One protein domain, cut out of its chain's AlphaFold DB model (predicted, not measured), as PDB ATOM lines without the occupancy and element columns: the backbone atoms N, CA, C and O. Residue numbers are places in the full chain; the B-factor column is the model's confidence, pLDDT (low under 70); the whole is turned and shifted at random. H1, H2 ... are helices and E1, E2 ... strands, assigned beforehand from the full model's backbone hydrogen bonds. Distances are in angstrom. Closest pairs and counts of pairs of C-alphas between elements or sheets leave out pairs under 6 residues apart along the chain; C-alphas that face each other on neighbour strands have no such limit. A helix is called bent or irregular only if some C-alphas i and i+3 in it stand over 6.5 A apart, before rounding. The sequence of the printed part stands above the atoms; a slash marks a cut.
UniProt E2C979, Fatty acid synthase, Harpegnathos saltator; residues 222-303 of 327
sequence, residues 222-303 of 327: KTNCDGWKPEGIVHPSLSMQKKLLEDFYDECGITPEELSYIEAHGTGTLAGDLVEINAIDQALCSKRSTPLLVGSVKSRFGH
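What this domain is: This is residues 222 to 303 of the 327 residues of the protein "Fatty acid synthase" of Harpegnathos saltator (UniProt E2C979). Look first for a very small parallel pair of strands, E1 and E2, to one side of helix H2; the longest helix, H1, packs slantwise on H2 from another side, and H2 has its centre nearest the middle of the domain. The short helix H3 lies farthest out, past the strand pair, and residues 222 to 237 make a wide loop before H1. You have 82 printed residues, with three named helices and two named strands in the order H1, E1, H2, E2, H3, and the sheet's order is E1, E2. The class is mostly helix, though under half of the residues are in named elements. The whole is compact, with a radius of gyration of the C-alphas of 13.2 A, and the C-alphas span 35 by 31 by 18 A along their three main axes.

Where its parts are: Find C-alpha 261 at (1.723, 27.225, 37.153); from there E1 runs over residues 261 to 263, 6.8 A. Its neighbour E2 holds residues 293 to 295, 7.0 A. Between them in the chain is H2, residues 272 to 285, 18.7 A; it is neither bent nor irregular, but only just: C-alphas 282 and 285 are 6.2 A apart. H1 starts at C-alpha 238, (9.516, 45.537, 35.592), and runs through residues 238 to 252 for 21.2 A. H3, residues 298 to 301, covers 5.5 A and ends at C-alpha 301, (-15.188, 37.814, 38.731).

How they stand to each other: Set E1 beside E2: they are parallel, at 18 degrees between their directions, and C-alphas 261 and 293 face each other at 4.6 A. Look there for N 262 and O 293, 2.8 A, and N 295 and O 262, 3.2 A, both within hydrogen-bond range. E1, H2 and E2 form a strand-helix-strand unit, two parallel neighbour strands with a helix between them in the chain, and its crossover is right-handed. Go on to H1, which touches H2; their closest C-alphas, those of Lys 242 and Ala 279, are 4.5 A apart. The two helices run the same way at a steep tilt of 40 degrees. H3 touches no helix, and it is apart from E1; H1 is apart from E2. In H1 and H2 every O i to N i+4 pair is within hydrogen-bond range; H3 is too short for such a pair, and 0 of its 1 O i to N i+3 pair is within range.

The domain as a whole: Measure from Gly 232 to Ser 289 for the two C-alphas farthest apart, 36.9 A. The printed part has no cut. The link from E2 to H3 is tight, and those from H1 to E1, E1 to H2 and H2 to E2 are short. In the B-factor column the mean pLDDT of the printed part is 83.9; look for low confidence, under 70, at residues 222 to 225.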
ATOM      1  N   LYS A 222       2.129  45.223  44.932       40.59
ATOM      2  CA  LYS A 222       2.690  43.879  45.226       40.59
ATOM      3  C   LYS A 222       3.854  44.034  46.221       40.59
ATOM      4  O   LYS A 222       4.293  45.149  46.465       40.59
ATOM      5  N   THR A 223       4.325  42.954  46.843       63.31
ATOM      6  CA  THR A 223       5.125  42.999  48.087       63.31
ATOM      7  C   THR A 223       6.640  43.200  47.897       63.31
ATOM      8  O   THR A 223       7.453  42.470  48.457       63.31
ATOM      9  N   ASN A 224       7.019  44.235  47.151       58.22
ATOM     10  CA  ASN A 224       8.198  45.067  47.415       58.22
ATOM     11  C   ASN A 224       7.850  46.520  47.022       58.22
ATOM     12  O   ASN A 224       6.709  46.800  46.664       58.22
ATOM     13  N   CYS A 225       8.775  47.476  47.134       67.12
ATOM     14  CA  CYS A 225       8.500  48.839  46.669       67.12
ATOM     15  C   CYS A 225       9.079  49.050  45.269       67.12
ATOM     16  O   CYS A 225      10.287  48.930  45.081       67.12
ATOM     17  N   ASP A 226       8.226  49.450  44.324       75.94
ATOM     18  CA  ASP A 226       8.597  49.860  42.960       75.94
ATOM     19  C   ASP A 226       9.675  50.963  42.909       75.94
ATOM     20  O   ASP A 226      10.354  51.119  41.894       75.94
ATOM     21  N   GLY A 227       9.806  51.749  43.984       75.69
ATOM     22  CA  GLY A 227      10.714  52.888  44.067       75.69
ATOM     23  C   GLY A 227      10.250  54.105  43.259       75.69
ATOM     24  O   GLY A 227       9.096  54.214  42.837       75.69
ATOM     25  N   TRP A 228      11.165  55.058  43.070       84.12
ATOM     26  CA  TRP A 228      10.937  56.199  42.182       84.12
ATOM     27  C   TRP A 228      11.092  55.776  40.716       84.12
ATOM     28  O   TRP A 228      12.030  55.057  40.373       84.12
ATOM     29  N   LYS A 229      10.188  56.260  39.861       78.88
ATOM     30  CA  LYS A 229      10.087  55.922  38.435       78.88
ATOM     31  C   LYS A 229       9.795  57.192  37.624       78.88
ATOM     32  O   LYS A 229       8.941  57.970  38.064       78.88
ATOM     33  N   PRO A 230      10.433  57.419  36.460       77.69
ATOM     34  CA  PRO A 230      10.147  58.583  35.620       77.69
ATOM     35  C   PRO A 230       8.736  58.557  35.003       77.69
ATOM     36  O   PRO A 230       8.184  59.616  34.721       77.69
ATOM     37  N   GLU A 231       8.124  57.380  34.851       80.31
ATOM     38  CA  GLU A 231       6.755  57.185  34.345       80.31
ATOM     39  C   GLU A 231       5.667  57.546  35.378       80.31
ATOM     40  O   GLU A 231       4.480  57.582  35.053       80.31
ATOM     41  N   GLY A 232       6.058  57.828  36.626       78.00
ATOM     42  CA  GLY A 232       5.164  58.210  37.717       78.00
ATOM     43  C   GLY A 232       4.866  57.087  38.717       78.00
ATOM     44  O   GLY A 232       5.167  55.912  38.512       78.00
ATOM     45  N   ILE A 233       4.262  57.467  39.848       74.62
ATOM     46  CA  ILE A 233       4.083  56.580  41.011       74.62
ATOM     47  C   ILE A 233       3.221  55.340  40.712       74.62
ATOM     48  O   ILE A 233       3.503  54.269  41.245       74.62
ATOM     49  N   VAL A 234       2.233  55.467  39.819       71.25
ATOM     50  CA  VAL A 234       1.261  54.413  39.468       71.25
ATOM     51  C   VAL A 234       1.723  53.459  38.362       71.25
ATOM     52  O   VAL A 234       1.064  52.452  38.123       71.25
ATOM     53  N   HIS A 235       2.821  53.750  37.659       78.25
ATOM     54  CA  HIS A 235       3.306  52.877  36.588       78.25
ATOM     55  C   HIS A 235       4.083  51.693  37.184       78.25
ATOM     56  O   HIS A 235       5.010  51.949  37.944       78.25
ATOM     57  N   PRO A 236       3.784  50.422  36.875       80.19
ATOM     58  CA  PRO A 236       4.481  49.290  37.492       80.19
ATOM     59  C   PRO A 236       5.961  49.197  37.083       80.19
ATOM     60  O   PRO A 236       6.325  49.560  35.961       80.19
ATOM     61  N   SER A 237       6.818  48.685  37.975       83.00
ATOM     62  CA  SER A 237       8.253  48.487  37.707       83.00
ATOM     63  C   SER A 237       8.595  47.047  37.313       83.00
ATOM     64  O   SER A 237       8.538  46.133  38.137       83.00
ATOM     65  N   LEU A 238       9.043  46.844  36.069       86.12
ATOM     66  CA  LEU A 238       9.516  45.537  35.592       86.12
ATOM     67  C   LEU A 238      10.700  45.032  36.423       86.12
ATOM     68  O   LEU A 238      10.711  43.875  36.835       86.12
ATOM     69  N   SER A 239      11.686  45.891  36.693       87.62
ATOM     70  CA  SER A 239      12.902  45.504  37.415       87.62
ATOM     71  C   SER A 239      12.614  45.099  38.859       87.62
ATOM     72  O   SER A 239      13.180  44.114  39.327       87.62
ATOM     73  N   MET A 240      11.705  45.798  39.550       85.38
ATOM     74  CA  MET A 240      11.348  45.452  40.930       85.38
ATOM     75  C   MET A 240      10.448  44.217  41.007       85.38
ATOM     76  O   MET A 240      10.651  43.395  41.898       85.38
ATOM     77  N   GLN A 241       9.521  44.023  40.061       84.12
ATOM     78  CA  GLN A 241       8.726  42.791  39.986       84.12
ATOM     79  C   GLN A 241       9.588  41.570  39.657       84.12
ATOM     80  O   GLN A 241       9.437  40.533  40.296       84.12
ATOM     81  N   LYS A 242      10.526  41.704  38.710       87.38
ATOM     82  CA  LYS A 242      11.500  40.659  38.385       87.38
ATOM     83  C   LYS A 242      12.343  40.310  39.612       87.38
ATOM     84  O   LYS A 242      12.382  39.147  40.002       87.38
ATOM     85  N   LYS A 243      12.932  41.320  40.263       85.25
ATOM     86  CA  LYS A 243      13.738  41.133  41.476       85.25
ATOM     87  C   LYS A 243      12.953  40.448  42.598       85.25
ATOM     88  O   LYS A 243      13.503  39.577  43.253       85.25
ATOM     89  N   LEU A 244      11.676  40.792  42.797       83.94
ATOM     90  CA  LEU A 244      10.822  40.120  43.785       83.94
ATOM     91  C   LEU A 244      10.665  38.622  43.499       83.94
ATOM     92  O   LEU A 244      10.664  37.831  44.433       83.94
ATOM     93  N   LEU A 245      10.504  38.239  42.228       84.44
ATOM     94  CA  LEU A 245      10.400  36.833  41.837       84.44
ATOM     95  C   LEU A 245      11.733  36.104  42.047       84.44
ATOM     96  O   LEU A 245      11.735  35.032  42.639       84.44
ATOM     97  N   GLU A 246      12.846  36.691  41.599       86.25
ATOM     98  CA  GLU A 246      14.192  36.124  41.774       86.25
ATOM     99  C   GLU A 246      14.524  35.933  43.266       86.25
ATOM    100  O   GLU A 246      14.767  34.805  43.686       86.25
ATOM    101  N   ASP A 247      14.411  36.995  44.077       82.81
ATOM    102  CA  ASP A 247      14.661  36.948  45.525       82.81
ATOM    103  C   ASP A 247      13.774  35.889  46.221       82.81
ATOM    104  O   ASP A 247      14.255  35.136  47.063       82.81
ATOM    105  N   PHE A 248      12.486  35.792  45.858       81.69
ATOM    106  CA  PHE A 248      11.547  34.846  46.472       81.69
ATOM    107  C   PHE A 248      11.882  33.378  46.173       81.69
ATOM    108  O   PHE A 248      11.873  32.554  47.088       81.69
ATOM    109  N   TYR A 249      12.169  33.027  44.916       80.12
ATOM    110  CA  TYR A 249      12.473  31.633  44.573       80.12
ATOM    111  C   TYR A 249      13.859  31.201  45.070       80.12
ATOM    112  O   TYR A 249      13.996  30.060  45.520       80.12
ATOM    113  N   ASP A 250      14.832  32.119  45.100       80.00
ATOM    114  CA  ASP A 250      16.130  31.898  45.747       80.00
ATOM    115  C   ASP A 250      15.971  31.673  47.268       80.00
ATOM    116  O   ASP A 250      16.557  30.733  47.810       80.00
ATOM    117  N   GLU A 251      15.142  32.468  47.965       75.81
ATOM    118  CA  GLU A 251      14.837  32.283  49.398       75.81
ATOM    119  C   GLU A 251      14.087  30.972  49.692       75.81
ATOM    120  O   GLU A 251      14.349  30.322  50.707       75.81
ATOM    121  N   CYS A 252      13.159  30.565  48.821       71.31
ATOM    122  CA  CYS A 252      12.416  29.312  48.968       71.31
ATOM    123  C   CYS A 252      13.227  28.062  48.593       71.31
ATOM    124  O   CYS A 252      12.817  26.957  48.948       71.31
ATOM    125  N   GLY A 253      14.339  28.205  47.863       74.56
ATOM    126  CA  GLY A 253      15.119  27.078  47.345       74.56
ATOM    127  C   GLY A 253      14.384  26.235  46.293       74.56
ATOM    128  O   GLY A 253      14.743  25.077  46.092       74.56
ATOM    129  N   ILE A 254      13.358  26.797  45.644       77.69
ATOM    130  CA  ILE A 254      12.558  26.142  44.595       77.69
ATOM    131  C   ILE A 254      13.130  26.548  43.241       77.69
ATOM    132  O   ILE A 254      13.215  27.741  42.942       77.69
ATOM    133  N   THR A 255      13.493  25.583  42.392       83.81
ATOM    134  CA  THR A 255      14.016  25.930  41.061       83.81
ATOM    135  C   THR A 255      12.881  26.416  40.146       83.81
ATOM    136  O   THR A 255      11.800  25.819  40.142       83.81
ATOM    137  N   PRO A 256      13.062  27.489  39.347       81.69
ATOM    138  CA  PRO A 256      12.007  27.990  38.461       81.69
ATOM    139  C   PRO A 256      11.467  26.956  37.466       81.69
ATOM    140  O   PRO A 256      10.348  27.101  36.975       81.69
ATOM    141  N   GLU A 257      12.232  25.907  37.169       86.19
ATOM    142  CA  GLU A 257      11.862  24.759  36.347       86.19
ATOM    143  C   GLU A 257      10.795  23.850  36.998       86.19
ATOM    144  O   GLU A 257       9.973  23.282  36.279       86.19
ATOM    145  N   GLU A 258      10.739  23.756  38.333       82.38
ATOM    146  CA  GLU A 258       9.739  22.959  39.075       82.38
ATOM    147  C   GLU A 258       8.321  23.550  38.995       82.38
ATOM    148  O   GLU A 258       7.318  22.845  39.148       82.38
ATOM    149  N   LEU A 259       8.212  24.852  38.717       84.69
ATOM    150  CA  LEU A 259       6.934  25.553  38.659       84.69
ATOM    151  C   LEU A 259       6.086  25.041  37.491       84.69
ATOM    152  O   LEU A 259       6.464  25.146  36.329       84.69
ATOM    153  N   SER A 260       4.898  24.512  37.768       87.06
ATOM    154  CA  SER A 260       3.954  24.129  36.704       87.06
ATOM    155  C   SER A 260       2.992  25.261  36.331       87.06
ATOM    156  O   SER A 260       2.475  25.290  35.216       87.06
ATOM    157  N   TYR A 261       2.748  26.191  37.258       88.94
ATOM    158  CA  TYR A 261       1.723  27.225  37.153       88.94
ATOM    159  C   TYR A 261       2.102  28.478  37.953       88.94
ATOM    160  O   TYR A 261       2.683  28.356  39.031       88.94
ATOM    161  N   ILE A 262       1.707  29.660  37.474       89.12
ATOM    162  CA  ILE A 262       1.725  30.914  38.236       89.12
ATOM    163  C   ILE A 262       0.385  31.657  38.119       89.12
ATOM    164  O   ILE A 262      -0.165  31.853  37.032       89.12
ATOM    165  N   GLU A 263      -0.134  32.086  39.270       91.00
ATOM    166  CA  GLU A 263      -1.326  32.927  39.374       91.00
ATOM    167  C   GLU A 263      -0.904  34.404  39.311       91.00
ATOM    168  O   GLU A 263      -0.467  34.992  40.301       91.00
ATOM    169  N   ALA A 264      -0.993  34.998  38.122       90.19
ATOM    170  CA  ALA A 264      -0.600  36.382  37.864       90.19
ATOM    171  C   ALA A 264      -1.584  37.381  38.495       90.19
ATOM    172  O   ALA A 264      -2.769  37.080  38.664       90.19
ATOM    173  N   HIS A 265      -1.116  38.596  38.808       86.88
ATOM    174  CA  HIS A 265      -1.984  39.704  39.201       86.88
ATOM    175  C   HIS A 265      -3.009  39.981  38.095       86.88
ATOM    176  O   HIS A 265      -4.196  40.027  38.417       86.88
ATOM    177  N   GLY A 266      -2.573  40.047  36.830       84.38
ATOM    178  CA  GLY A 266      -3.395  39.923  35.621       84.38
ATOM    179  C   GLY A 266      -4.687  40.728  35.682       84.38
ATOM    180  O   GLY A 266      -5.770  40.153  35.847       84.38
ATOM    181  N   THR A 267      -4.551  42.051  35.622       83.62
ATOM    182  CA  THR A 267      -5.635  43.024  35.807       83.62
ATOM    183  C   THR A 267      -6.322  43.450  34.511       83.62
ATOM    184  O   THR A 267      -7.286  44.206  34.574       83.62
ATOM    185  N   GLY A 268      -5.874  42.967  33.347       82.50
ATOM    186  CA  GLY A 268      -6.423  43.345  32.039       82.50
ATOM    187  C   GLY A 268      -5.940  44.715  31.558       82.50
ATOM    188  O   GLY A 268      -6.619  45.390  30.787       82.50
ATOM    189  N   THR A 269      -4.784  45.159  32.045       82.75
ATOM    190  CA  THR A 269      -4.246  46.510  31.868       82.75
ATOM    191  C   THR A 269      -3.128  46.527  30.829       82.75
ATOM    192  O   THR A 269      -2.155  45.788  30.948       82.75
ATOM    193  N   LEU A 270      -3.226  47.402  29.821       77.94
ATOM    194  CA  LEU A 270      -2.277  47.425  28.694       77.94
ATOM    195  C   LEU A 270      -0.809  47.581  29.127       77.94
ATOM    196  O   LEU A 270       0.059  46.928  28.562       77.94
ATOM    197  N   ALA A 271      -0.531  48.428  30.122       80.38
ATOM    198  CA  ALA A 271       0.822  48.604  30.651       80.38
ATOM    199  C   ALA A 271       1.183  47.537  31.700       80.38
ATOM    200  O   ALA A 271       2.265  46.954  31.636       80.38
ATOM    201  N   GLY A 272       0.288  47.271  32.658       82.62
ATOM    202  CA  GLY A 272       0.586  46.410  33.802       82.62
ATOM    203  C   GLY A 272       0.761  44.944  33.440       82.62
ATOM    204  O   GLY A 272       1.728  44.329  33.880       82.62
ATOM    205  N   ASP A 273      -0.099  44.405  32.578       86.44
ATOM    206  CA  ASP A 273      -0.048  42.996  32.194       86.44
ATOM    207  C   ASP A 273       1.187  42.716  31.313       86.44
ATOM    208  O   ASP A 273       1.832  41.680  31.465       86.44
ATOM    209  N   LEU A 274       1.598  43.669  30.460       88.12
ATOM    210  CA  LEU A 274       2.866  43.574  29.722       88.12
ATOM    211  C   LEU A 274       4.080  43.614  30.658       88.12
ATOM    212  O   LEU A 274       5.023  42.848  30.465       88.12
ATOM    213  N   VAL A 275       4.087  44.491  31.665       88.44
ATOM    214  CA  VAL A 275       5.182  44.564  32.645       88.44
ATOM    215  C   VAL A 275       5.268  43.281  33.477       88.44
ATOM    216  O   VAL A 275       6.361  42.732  33.614       88.44
ATOM    217  N   GLU A 276       4.135  42.763  33.962       90.00
ATOM    218  CA  GLU A 276       4.088  41.543  34.778       90.00
ATOM    219  C   GLU A 276       4.537  40.305  33.992       90.00
ATOM    220  O   GLU A 276       5.393  39.557  34.466       90.00
ATOM    221  N   ILE A 277       4.024  40.095  32.773       91.69
ATOM    222  CA  ILE A 277       4.402  38.930  31.959       91.69
ATOM    223  C   ILE A 277       5.885  38.981  31.570       91.69
ATOM    224  O   ILE A 277       6.561  37.958  31.645       91.69
ATOM    225  N   ASN A 278       6.428  40.158  31.236       92.44
ATOM    226  CA  ASN A 278       7.860  40.297  30.958       92.44
ATOM    227  C   ASN A 278       8.734  40.061  32.206       92.44
ATOM    228  O   ASN A 278       9.834  39.524  32.082       92.44
ATOM    229  N   ALA A 279       8.268  40.437  33.402       89.44
ATOM    230  CA  ALA A 279       8.969  40.134  34.651       89.44
ATOM    231  C   ALA A 279       8.965  38.624  34.955       89.44
ATOM    232  O   ALA A 279      10.006  38.075  35.319       89.44
ATOM    233  N   ILE A 280       7.826  37.949  34.750       90.50
ATOM    234  CA  ILE A 280       7.682  36.489  34.889       90.50
ATOM    235  C   ILE A 280       8.594  35.751  33.904       90.50
ATOM    236  O   ILE A 280       9.324  34.852  34.315       90.50
ATOM    237  N   ASP A 281       8.598  36.144  32.629       93.62
ATOM    238  CA  ASP A 281       9.433  35.520  31.597       93.62
ATOM    239  C   ASP A 281      10.930  35.635  31.925       93.62
ATOM    240  O   ASP A 281      11.652  34.634  31.975       93.62
ATOM    241  N   GLN A 282      11.388  36.846  32.259       93.12
ATOM    242  CA  GLN A 282      12.797  37.095  32.563       93.12
ATOM    243  C   GLN A 282      13.284  36.446  33.863       93.12
ATOM    244  O   GLN A 282      14.467  36.111  33.937       93.12
ATOM    245  N   ALA A 283      12.425  36.308  34.878       89.31
ATOM    246  CA  ALA A 283      12.783  35.652  36.136       89.31
ATOM    247  C   ALA A 283      12.704  34.120  36.030       89.31
ATOM    248  O   ALA A 283      13.605  33.424  36.493       89.31
ATOM    249  N   LEU A 284      11.639  33.584  35.419       89.44
ATOM    250  CA  LEU A 284      11.252  32.177  35.593       89.44
ATOM    251  C   LEU A 284      11.373  31.321  34.330       89.44
ATOM    252  O   LEU A 284      11.521  30.107  34.444       89.44
ATOM    253  N   CYS A 285      11.314  31.904  33.129       92.00
ATOM    254  CA  CYS A 285      11.250  31.128  31.885       92.00
ATOM    255  C   CYS A 285      12.610  30.841  31.238       92.00
ATOM    256  O   CYS A 285      12.726  29.881  30.478       92.00
ATOM    257  N   SER A 286      13.651  31.610  31.574       86.50
ATOM    258  CA  SER A 286      14.958  31.604  30.888       86.50
ATOM    259  C   SER A 286      15.672  30.244  30.769       86.50
ATOM    260  O   SER A 286      16.482  30.066  29.858       86.50
ATOM    261  N   LYS A 287      15.385  29.284  31.659       86.31
ATOM    262  CA  LYS A 287      15.999  27.939  31.689       86.31
ATOM    263  C   LYS A 287      15.010  26.792  31.438       86.31
ATOM    264  O   LYS A 287      15.394  25.624  31.468       86.31
ATOM    265  N   ARG A 288      13.730  27.094  31.202       90.88
ATOM    266  CA  ARG A 288      12.671  26.079  31.153       90.88
ATOM    267  C   ARG A 288      12.646  25.317  29.830       90.88
ATOM    268  O   ARG A 288      12.675  25.908  28.755       90.88
ATOM    269  N   SER A 289      12.485  23.998  29.913       88.81
ATOM    270  CA  SER A 289      12.208  23.124  28.760       88.81
ATOM    271  C   SER A 289      10.711  22.963  28.463       88.81
ATOM    272  O   SER A 289      10.341  22.573  27.356       88.81
ATOM    273  N   THR A 290       9.843  23.278  29.429       90.94
ATOM    274  CA  THR A 290       8.380  23.249  29.309       90.94
ATOM    275  C   THR A 290       7.788  24.635  29.589       90.94
ATOM    276  O   THR A 290       8.287  25.350  30.463       90.94
ATOM    277  N   PRO A 291       6.708  25.049  28.897       92.19
ATOM    278  CA  PRO A 291       6.044  26.318  29.186       92.19
ATOM    279  C   PRO A 291       5.649  26.444  30.663       92.19
ATOM    280  O   PRO A 291       5.278  25.457  31.303       92.19
ATOM    281  N   LEU A 292       5.721  27.657  31.211       91.75
ATOM    282  CA  LEU A 292       5.070  27.985  32.478       91.75
ATOM    283  C   LEU A 292       3.608  28.333  32.178       91.75
ATOM    284  O   LEU A 292       3.339  29.200  31.347       91.75
ATOM    285  N   LEU A 293       2.659  27.655  32.823       92.69
ATOM    286  CA  LEU A 293       1.247  28.005  32.682       92.69
ATOM    287  C   LEU A 293       0.950  29.264  33.503       92.69
ATOM    288  O   LEU A 293       1.322  29.345  34.670       92.69
ATOM    289  N   VAL A 294       0.254  30.229  32.908       91.38
ATOM    290  CA  VAL A 294      -0.117  31.495  33.556       91.38
ATOM    291  C   VAL A 294      -1.635  31.642  33.540       91.38
ATOM    292  O   VAL A 294      -2.287  31.309  32.549       91.38
ATOM    293  N   GLY A 295      -2.221  32.173  34.610       90.75
ATOM    294  CA  GLY A 295      -3.603  32.651  34.576       90.75
ATOM    295  C   GLY A 295      -3.928  33.634  35.695       90.75
ATOM    296  O   GLY A 295      -3.108  33.891  36.566       90.75
ATOM    297  N   SER A 296      -5.140  34.192  35.648       91.31
ATOM    298  CA  SER A 296      -5.658  35.135  36.649       91.31
ATOM    299  C   SER A 296      -7.140  34.869  36.901       91.31
ATOM    300  O   SER A 296      -7.937  34.804  35.962       91.31
ATOM    301  N   VAL A 297      -7.527  34.714  38.166       90.69
ATOM    302  CA  VAL A 297      -8.924  34.568  38.606       90.69
ATOM    303  C   VAL A 297      -9.751  35.833  38.352       90.69
ATOM    304  O   VAL A 297     -10.967  35.751  38.194       90.69
ATOM    305  N   LYS A 298      -9.105  37.002  38.207       91.38
ATOM    306  CA  LYS A 298      -9.794  38.276  37.930       91.38
ATOM    307  C   LYS A 298     -10.521  38.266  36.584       91.38
ATOM    308  O   LYS A 298     -11.511  38.968  36.426       91.38
ATOM    309  N   SER A 299     -10.103  37.399  35.657       88.75
ATOM    310  CA  SER A 299     -10.822  37.125  34.401       88.75
ATOM    311  C   SER A 299     -12.215  36.496  34.585       88.75
ATOM    312  O   SER A 299     -12.966  36.417  33.617       88.75
ATOM    313  N   ARG A 300     -12.559  36.029  35.796       89.56
ATOM    314  CA  ARG A 300     -13.832  35.355  36.107       89.56
ATOM    315  C   ARG A 300     -14.808  36.227  36.878       89.56
ATOM    316  O   ARG A 300     -15.986  36.205  36.561       89.56
ATOM    317  N   PHE A 301     -14.332  36.988  37.864       87.12
ATOM    318  CA  PHE A 301     -15.188  37.814  38.731       87.12
ATOM    319  C   PHE A 301     -14.693  39.256  38.945       87.12
ATOM    320  O   PHE A 301     -15.178  39.963  39.828       87.12
ATOM    321  N   GLY A 302     -13.738  39.720  38.136       88.25
ATOM    322  CA  GLY A 302     -13.148  41.054  38.260       88.25
ATOM    323  C   GLY A 302     -12.128  41.173  39.397       88.25
ATOM    324  O   GLY A 302     -11.706  40.188  40.007       88.25
ATOM    325  N   HIS A 303     -11.683  42.401  39.668       89.50
ATOM    326  CA  HIS A 303     -10.679  42.668  40.695       89.50
ATOM    327  C   HIS A 303     -11.330  42.893  42.067       89.50
ATOM    328  O   HIS A 303     -11.907  43.941  42.327       89.50
TER     329      HIS A 303